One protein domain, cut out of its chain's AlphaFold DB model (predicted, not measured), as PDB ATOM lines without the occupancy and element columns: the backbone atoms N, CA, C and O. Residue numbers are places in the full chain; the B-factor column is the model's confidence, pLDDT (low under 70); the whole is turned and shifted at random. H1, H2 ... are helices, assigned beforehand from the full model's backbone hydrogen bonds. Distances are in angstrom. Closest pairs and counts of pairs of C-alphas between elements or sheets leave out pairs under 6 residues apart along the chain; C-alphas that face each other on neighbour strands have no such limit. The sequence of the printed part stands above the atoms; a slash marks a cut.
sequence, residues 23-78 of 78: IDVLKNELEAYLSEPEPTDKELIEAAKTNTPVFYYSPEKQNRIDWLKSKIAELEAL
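AT A GLANCE: This is residues 23 to 78 of the 78 residues of an uncharacterized protein of Parcubacteria group bacterium ADurb.Bin216 (UniProt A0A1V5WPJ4). The long helix H3 and the shorter H1 run side by side in opposite ways at one end of a rod, and the short helix H2 lies at the far end, packed on neither of them. Two thin stretches without a named element, residues 36 to 40 and 50 to 58, bridge the length between, and the chain folds back at H2. The printed part has 56 residues with three named helices, H1, H2 and H3 in that order, and no named strand; the class is all helix. It is only just loose, close to extended, with a radius of gyration of the C-alphas of 14.9 A, and it spans 50 by 17 by 13 A.

IN THESE COORDINATES: Begin with the longest helix, H3, residues 59 to 76: find C-alpha 59 at (16.418, -12.167, 30.564), and from there the helix runs 25.6 A to C-alpha 76 at (20.108, -25.248, 52.298). Next look at H1, residues 23 to 35, which begins at C-alpha 23 at (14.267, -19.927, 52.540) and measures 18.1 A from first to last C-alpha. Then go on to H2, residues 41 to 49, which ends at C-alpha 49 at (-1.607, -5.419, 17.448), 12.4 A from its first C-alpha.

HOW THE PARTS SIT: Start at H3 and look across to H1: the two touch, with 12 pairs of C-alphas within 8 A. Their closest C-alphas are those of Leu 30 and Ile 65, 6.2 A apart. Their centres are 9.8 A apart, and they run opposite ways. Their lines stand at a shallow tilt of 34 degrees, only just short of steep. From this pair, turn to H2: it is apart from H1 and apart from H3, with no C-alpha of either within 8 A of it. Check the backbones of H1, H2 and H3 and you will find every O i to N i+4 pair within hydrogen-bond range.

THE WHOLE: Look for the two C-alphas farthest apart at Lys 49 and Leu 78; they are 49.9 A apart. The C-alphas of Ile 23 and Leu 78, the first and last printed, are 11.7 A apart. The printed part has no cut and runs from residue 23 to residue 78, the chain's last residue. The link from H1 to H2, with 5 residues between them, is tight, and the link from H2 to H3, with 9, is short; neither is long. In the B-factor column, the mean pLDDT of the printed part is 85.3, and the five residues under 70 are residues 53 to 57, in the link from H2 to H3.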
ATOM      1  N   ILE A  23      14.240 -18.904  53.588       94.50
ATOM      2  CA  ILE A  23      14.267 -19.927  52.540       94.50
ATOM      3  C   ILE A  23      12.856 -20.190  51.992       94.50
ATOM      4  O   ILE A  23      12.716 -20.412  50.788       94.50
ATOM      5  N   ASP A  24      11.809 -20.128  52.819       95.56
ATOM      6  CA  ASP A  24      10.436 -20.364  52.362       95.56
ATOM      7  C   ASP A  24       9.940 -19.209  51.493       95.56
ATOM      8  O   ASP A  24       9.295 -19.435  50.470       95.56
ATOM      9  N   VAL A  25      10.293 -17.970  51.843       95.88
ATOM     10  CA  VAL A  25       9.982 -16.801  51.005       95.88
ATOM     11  C   VAL A  25      10.656 -16.922  49.639       95.88
ATOM     12  O   VAL A  25      10.000 -16.719  48.619       95.88
ATOM     13  N   LEU A  26      11.934 -17.313  49.599       95.75
ATOM     14  CA  LEU A  26      12.655 -17.518  48.339       95.75
ATOM     15  C   LEU A  26      12.037 -18.647  47.498       95.75
ATOM     16  O   LEU A  26      11.928 -18.519  46.278       95.75
ATOM     17  N   LYS A  27      11.603 -19.745  48.131       95.50
ATOM     18  CA  LYS A  27      10.916 -20.856  47.449       95.50
ATOM     19  C   LYS A  27       9.563 -20.437  46.884       95.50
ATOM     20  O   LYS A  27       9.281 -20.757  45.734       95.50
ATOM     21  N   ASN A  28       8.772 -19.689  47.650       95.56
ATOM     22  CA  ASN A  28       7.489 -19.155  47.191       95.56
ATOM     23  C   ASN A  28       7.675 -18.204  46.002       95.56
ATOM     24  O   ASN A  28       6.913 -18.256  45.039       95.56
ATOM     25  N   GLU A  29       8.707 -17.357  46.036       94.19
ATOM     26  CA  GLU A  29       9.045 -16.484  44.910       94.19
ATOM     27  C   GLU A  29       9.433 -17.297  43.666       94.19
ATOM     28  O   GLU A  29       8.954 -17.026  42.563       94.19
ATOM     29  N   LEU A  30      10.258 -18.335  43.833       93.75
ATOM     30  CA  LEU A  30      10.636 -19.229  42.741       93.75
ATOM     31  C   LEU A  30       9.415 -19.945  42.150       93.75
ATOM     32  O   LEU A  30       9.278 -20.013  40.929       93.75
ATOM     33  N   GLU A  31       8.521 -20.455  42.994       93.12
ATOM     34  CA  GLU A  31       7.286 -21.103  42.557       93.12
ATOM     35  C   GLU A  31       6.378 -20.132  41.795       93.12
ATOM     36  O   GLU A  31       5.838 -20.500  40.752       93.12
ATOM     37  N   ALA A  32       6.265 -18.876  42.234       89.94
ATOM     38  CA  ALA A  32       5.509 -17.852  41.515       89.94
ATOM     39  C   ALA A  32       6.058 -17.628  40.095       89.94
ATOM     40  O   ALA A  32       5.293 -17.589  39.133       89.94
ATOM     41  N   TYR A  33       7.382 -17.562  39.933       87.75
ATOM     42  CA  TYR A  33       7.991 -17.421  38.607       87.75
ATOM     43  C   TYR A  33       7.812 -18.653  37.710       87.75
ATOM     44  O   TYR A  33       7.702 -18.501  36.490       87.75
ATOM     45  N   LEU A  34       7.812 -19.859  38.291       86.69
ATOM     46  CA  LEU A  34       7.664 -21.126  37.564       86.69
ATOM     47  C   LEU A  34       6.204 -21.473  37.236       86.69
ATOM     48  O   LEU A  34       5.959 -22.184  36.265       86.69
ATOM     49  N   SER A  35       5.255 -21.000  38.043       86.06
ATOM     50  CA  SER A  35       3.813 -21.212  37.857       86.06
ATOM     51  C   SER A  35       3.154 -20.159  36.968       86.06
ATOM     52  O   SER A  35       1.995 -20.327  36.588       86.06
ATOM     53  N   GLU A  36       3.877 -19.090  36.625       78.75
ATOM     54  CA  GLU A  36       3.384 -18.059  35.721       78.75
ATOM     55  C   GLU A  36       3.062 -18.685  34.351       78.75
ATOM     56  O   GLU A  36       3.961 -19.231  33.701       78.75
ATOM     57  N   PRO A  37       1.786 -18.657  33.924       75.75
ATOM     58  CA  PRO A  37       1.360 -19.333  32.713       75.75
ATOM     59  C   PRO A  37       1.998 -18.691  31.485       75.75
ATOM     60  O   PRO A  37       2.191 -17.476  31.415       75.75
ATOM     61  N   GLU A  38       2.281 -19.520  30.485       74.81
ATOM     62  CA  GLU A  38       2.670 -19.013  29.177       74.81
ATOM     63  C   GLU A  38       1.498 -18.217  28.571       74.81
ATOM     64  O   GLU A  38       0.353 -18.678  28.639       74.81
ATOM     65  N   PRO A  39       1.748 -17.032  27.985       77.44
ATOM     66  CA  PRO A  39       0.726 -16.274  27.296       77.44
ATOM     67  C   PRO A  39       0.212 -17.095  26.118       77.44
ATOM     68  O   PRO A  39       0.968 -17.666  25.331       77.44
ATOM     69  N   THR A  40      -1.104 -17.134  25.991       82.00
ATOM     70  CA  THR A  40      -1.798 -17.801  24.897       82.00
ATOM     71  C   THR A  40      -1.514 -17.117  23.558       82.00
ATOM     72  O   THR A  40      -1.239 -15.916  23.494       82.00
ATOM     73  N   ASP A  41      -1.700 -17.846  22.452       81.56
ATOM     74  CA  ASP A  41      -1.616 -17.283  21.093       81.56
ATOM     75  C   ASP A  41      -2.482 -16.026  20.929       81.56
ATOM     76  O   ASP A  41      -2.113 -15.082  20.232       81.56
ATOM     77  N   LYS A  42      -3.640 -15.987  21.599       83.38
ATOM     78  CA  LYS A  42      -4.540 -14.834  21.573       83.38
ATOM     79  C   LYS A  42      -3.896 -13.603  22.213       83.38
ATOM     80  O   LYS A  42      -3.962 -12.528  21.623       83.38
ATOM     81  N   GLU A  43      -3.263 -13.761  23.370       79.94
ATOM     82  CA  GLU A  43      -2.580 -12.677  24.087       79.94
ATOM     83  C   GLU A  43      -1.356 -12.184  23.307       79.94
ATOM     84  O   GLU A  43      -1.142 -10.976  23.188       79.94
ATOM     85  N   LEU A  44      -0.614 -13.101  22.678       81.06
ATOM     86  CA  LEU A  44       0.491 -12.768  21.776       81.06
ATOM     87  C   LEU A  44       0.016 -11.957  20.560       81.06
ATOM     88  O   LEU A  44       0.619 -10.941  20.208       81.06
ATOM     89  N   ILE A  45      -1.092 -12.366  19.935       83.50
ATOM     90  CA  ILE A  45      -1.693 -11.659  18.794       83.50
ATOM     91  C   ILE A  45      -2.222 -10.279  19.209       83.50
ATOM     92  O   ILE A  45      -2.073  -9.318  18.452       83.50
ATOM     93  N   GLU A  46      -2.869 -10.159  20.369       81.81
ATOM     94  CA  GLU A  46      -3.381  -8.876  20.870       81.81
ATOM     95  C   GLU A  46      -2.248  -7.895  21.160       81.81
ATOM     96  O   GLU A  46      -2.296  -6.756  20.698       81.81
ATOM     97  N   ALA A  47      -1.188  -8.350  21.817       80.50
ATOM     98  CA  ALA A  47      -0.040  -7.512  22.113       80.50
ATOM     99  C   ALA A  47       0.739  -7.084  20.855       80.50
ATOM    100  O   ALA A  47       1.173  -5.934  20.754       80.50
ATOM    101  N   ALA A  48       0.842  -7.956  19.844       78.38
ATOM    102  CA  ALA A  48       1.409  -7.595  18.543       78.38
ATOM    103  C   ALA A  48       0.595  -6.494  17.835       78.38
ATOM    104  O   ALA A  48       1.168  -5.636  17.164       78.38
ATOM    105  N   LYS A  49      -0.736  -6.473  18.003       84.81
ATOM    106  CA  LYS A  49      -1.607  -5.419  17.448       84.81
ATOM    107  C   LYS A  49      -1.459  -4.087  18.177       84.81
ATOM    108  O   LYS A  49      -1.570  -3.041  17.543       84.81
ATOM    109  N   THR A  50      -1.235  -4.113  19.488       83.12
ATOM    110  CA  THR A  50      -1.071  -2.905  20.313       83.12
ATOM    111  C   THR A  50       0.376  -2.424  20.386       83.12
ATOM    112  O   THR A  50       0.656  -1.445  21.077       83.12
ATOM    113  N   ASN A  51       1.299  -3.085  19.674       72.19
ATOM    114  CA  ASN A  51       2.739  -2.851  19.765       72.19
ATOM    115  C   ASN A  51       3.254  -2.946  21.218       72.19
ATOM    116  O   ASN A  51       4.230  -2.299  21.598       72.19
ATOM    117  N   THR A  52       2.561  -3.731  22.046       73.31
ATOM    118  CA  THR A  52       2.927  -3.970  23.435       73.31
ATOM    119  C   THR A  52       3.947  -5.101  23.450       73.31
ATOM    120  O   THR A  52       3.644  -6.194  22.971       73.31
ATOM    121  N   PRO A  53       5.163  -4.878  23.968       64.44
ATOM    122  CA  PRO A  53       6.124  -5.959  24.097       64.44
ATOM    123  C   PRO A  53       5.580  -7.016  25.064       64.44
ATOM    124  O   PRO A  53       5.339  -6.731  26.236       64.44
ATOM    125  N   VAL A  54       5.385  -8.242  24.569       64.56
ATOM    126  CA  VAL A  54       5.128  -9.403  25.429       64.56
ATOM    127  C   VAL A  54       6.469  -9.942  25.876       64.56
ATOM    128  O   VAL A  54       7.182 -10.596  25.115       64.56
ATOM    129  N   PHE A  55       6.825  -9.662  27.121       60.38
ATOM    130  CA  PHE A  55       8.024 -10.212  27.738       60.38
ATOM    131  C   PHE A  55       7.742 -11.628  28.254       60.38
ATOM    132  O   PHE A  55       7.717 -11.875  29.450       60.38
ATOM    133  N   TYR A  56       7.506 -12.559  27.330       59.66
ATOM    134  CA  TYR A  56       7.305 -13.981  27.634       59.66
ATOM    135  C   TYR A  56       8.601 -14.662  28.116       59.66
ATOM    136  O   TYR A  56       8.579 -15.553  28.955       59.66
ATOM    137  N   TYR A  57       9.744 -14.161  27.649       62.44
ATOM    138  CA  TYR A  57      11.075 -14.497  28.138       62.44
ATOM    139  C   TYR A  57      11.837 -13.190  28.356       62.44
ATOM    140  O   TYR A  57      12.473 -12.672  27.438       62.44
ATOM    141  N   SER A  58      11.745 -12.614  29.558       73.06
ATOM    142  CA  SER A  58      12.676 -11.548  29.928       73.06
ATOM    143  C   SER A  58      13.967 -12.189  30.454       73.06
ATOM    144  O   SER A  58      13.912 -13.071  31.318       73.06
ATOM    145  N   PRO A  59      15.146 -11.765  29.967       80.19
ATOM    146  CA  PRO A  59      16.418 -12.167  30.564       80.19
ATOM    147  C   PRO A  59      16.452 -11.895  32.073       80.19
ATOM    148  O   PRO A  59      17.051 -12.649  32.826       80.19
ATOM    149  N   GLU A  60      15.750 -10.857  32.528       82.75
ATOM    150  CA  GLU A  60      15.601 -10.501  33.940       82.75
ATOM    151  C   GLU A  60      14.881 -11.587  34.750       82.75
ATOM    152  O   GLU A  60      15.372 -11.969  35.811       82.75
ATOM    153  N   LYS A  61      13.770 -12.136  34.236       84.75
ATOM    154  CA  LYS A  61      13.043 -13.241  34.874       84.75
ATOM    155  C   LYS A  61      13.922 -14.484  34.952       84.75
ATOM    156  O   LYS A  61      14.019 -15.090  36.015       84.75
ATOM    157  N   GLN A  62      14.601 -14.836  33.859       87.50
ATOM    158  CA  GLN A  62      15.486 -16.003  33.847       87.50
ATOM    159  C   GLN A  62      16.654 -15.832  34.830       87.50
ATOM    160  O   GLN A  62      16.897 -16.714  35.648       87.50
ATOM    161  N   ASN A  63      17.296 -14.661  34.834       91.50
ATOM    162  CA  ASN A  63      18.359 -14.333  35.785       91.50
ATOM    163  C   ASN A  63      17.868 -14.416  37.236       91.50
ATOM    164  O   ASN A  63      18.595 -14.897  38.106       91.50
ATOM    165  N   ARG A  64      16.635 -13.969  37.510       92.62
ATOM    166  CA  ARG A  64      16.042 -14.053  38.847       92.62
ATOM    167  C   ARG A  64      15.767 -15.498  39.256       92.62
ATOM    168  O   ARG A  64      16.113 -15.865  40.374       92.62
ATOM    169  N   ILE A  65      15.214 -16.320  38.363       92.69
ATOM    170  CA  ILE A  65      14.998 -17.759  38.594       92.69
ATOM    171  C   ILE A  65      16.323 -18.465  38.898       92.69
ATOM    172  O   ILE A  65      16.403 -19.236  39.856       92.69
ATOM    173  N   ASP A  66      17.361 -18.205  38.105       95.06
ATOM    174  CA  ASP A  66      18.666 -18.844  38.274       95.06
ATOM    175  C   ASP A  66      19.330 -18.410  39.586       95.06
ATOM    176  O   ASP A  66      19.853 -19.249  40.325       95.06
ATOM    177  N   TRP A  67      19.225 -17.123  39.933       96.25
ATOM    178  CA  TRP A  67      19.670 -16.613  41.228       96.25
ATOM    179  C   TRP A  67      18.920 -17.272  42.392       96.25
ATOM    180  O   TRP A  67      19.565 -17.737  43.328       96.25
ATOM    181  N   LEU A  68      17.586 -17.370  42.325       96.44
ATOM    182  CA  LEU A  68      16.763 -17.992  43.369       96.44
ATOM    183  C   LEU A  68      17.155 -19.454  43.585       96.44
ATOM    184  O   LEU A  68      17.398 -19.862  44.718       96.44
ATOM    185  N   LYS A  69      17.289 -20.230  42.502       96.44
ATOM    186  CA  LYS A  69      17.728 -21.633  42.570       96.44
ATOM    187  C   LYS A  69      19.104 -21.766  43.213       96.44
ATOM    188  O   LYS A  69      19.280 -22.596  44.102       96.44
ATOM    189  N   SER A  70      20.064 -20.950  42.775       97.19
ATOM    190  CA  SER A  70      21.423 -20.983  43.315       97.19
ATOM    191  C   SER A  70      21.447 -20.591  44.790       97.19
ATOM    192  O   SER A  70      22.108 -21.258  45.580       97.19
ATOM    193  N   LYS A  71      20.712 -19.540  45.175       95.50
ATOM    194  CA  LYS A  71      20.718 -19.035  46.548       95.50
ATOM    195  C   LYS A  71      20.002 -19.979  47.507       95.50
ATOM    196  O   LYS A  71      20.517 -20.218  48.590       95.50
ATOM    197  N   ILE A  72      18.869 -20.567  47.115       96.19
ATOM    198  CA  ILE A  72      18.196 -21.595  47.925       96.19
ATOM    199  C   ILE A  72      19.139 -22.781  48.155       96.19
ATOM    200  O   ILE A  72      19.320 -23.183  49.299       96.19
ATOM    201  N   ALA A  73      19.786 -23.294  47.103       95.75
ATOM    202  CA  ALA A  73      20.706 -24.426  47.228       95.75
ATOM    203  C   ALA A  73      21.920 -24.110  48.123       95.75
ATOM    204  O   ALA A  73      22.330 -24.952  48.918       95.75
ATOM    205  N   GLU A  74      22.470 -22.897  48.018       93.94
ATOM    206  CA  GLU A  74      23.535 -22.403  48.899       93.94
ATOM    207  C   GLU A  74      23.074 -22.381  50.362       93.94
ATOM    208  O   GLU A  74      23.744 -22.950  51.218       93.94
ATOM    209  N   LEU A  75      21.915 -21.778  50.645       93.25
ATOM    210  CA  LEU A  75      21.388 -21.631  52.004       93.25
ATOM    211  C   LEU A  75      20.955 -22.966  52.626       93.25
ATOM    212  O   LEU A  75      21.063 -23.148  53.835       93.25
ATOM    213  N   GLU A  76      20.466 -23.910  51.824       91.56
ATOM    214  CA  GLU A  76      20.108 -25.248  52.298       91.56
ATOM    215  C   GLU A  76      21.331 -26.100  52.651       91.56
ATOM    216  O   GLU A  76      21.214 -26.972  53.512       91.56
ATOM    217  N   ALA A  77      22.486 -25.830  52.034       90.00
ATOM    218  CA  ALA A  77      23.739 -26.541  52.278       90.00
ATOM    219  C   ALA A  77      24.524 -26.048  53.514       90.00
ATOM    220  O   ALA A  77      25.523 -26.682  53.864       90.00
ATOM    221  N   LEU A  78      24.093 -24.947  54.150       86.31
ATOM    222  CA  LEU A  78      24.653 -24.391  55.395       86.31
ATOM    223  C   LEU A  78      24.173 -25.148  56.640       86.31
ATOM    224  O   LEU A  78      25.033 -25.507  57.470       86.31
TER     225      LEU A  78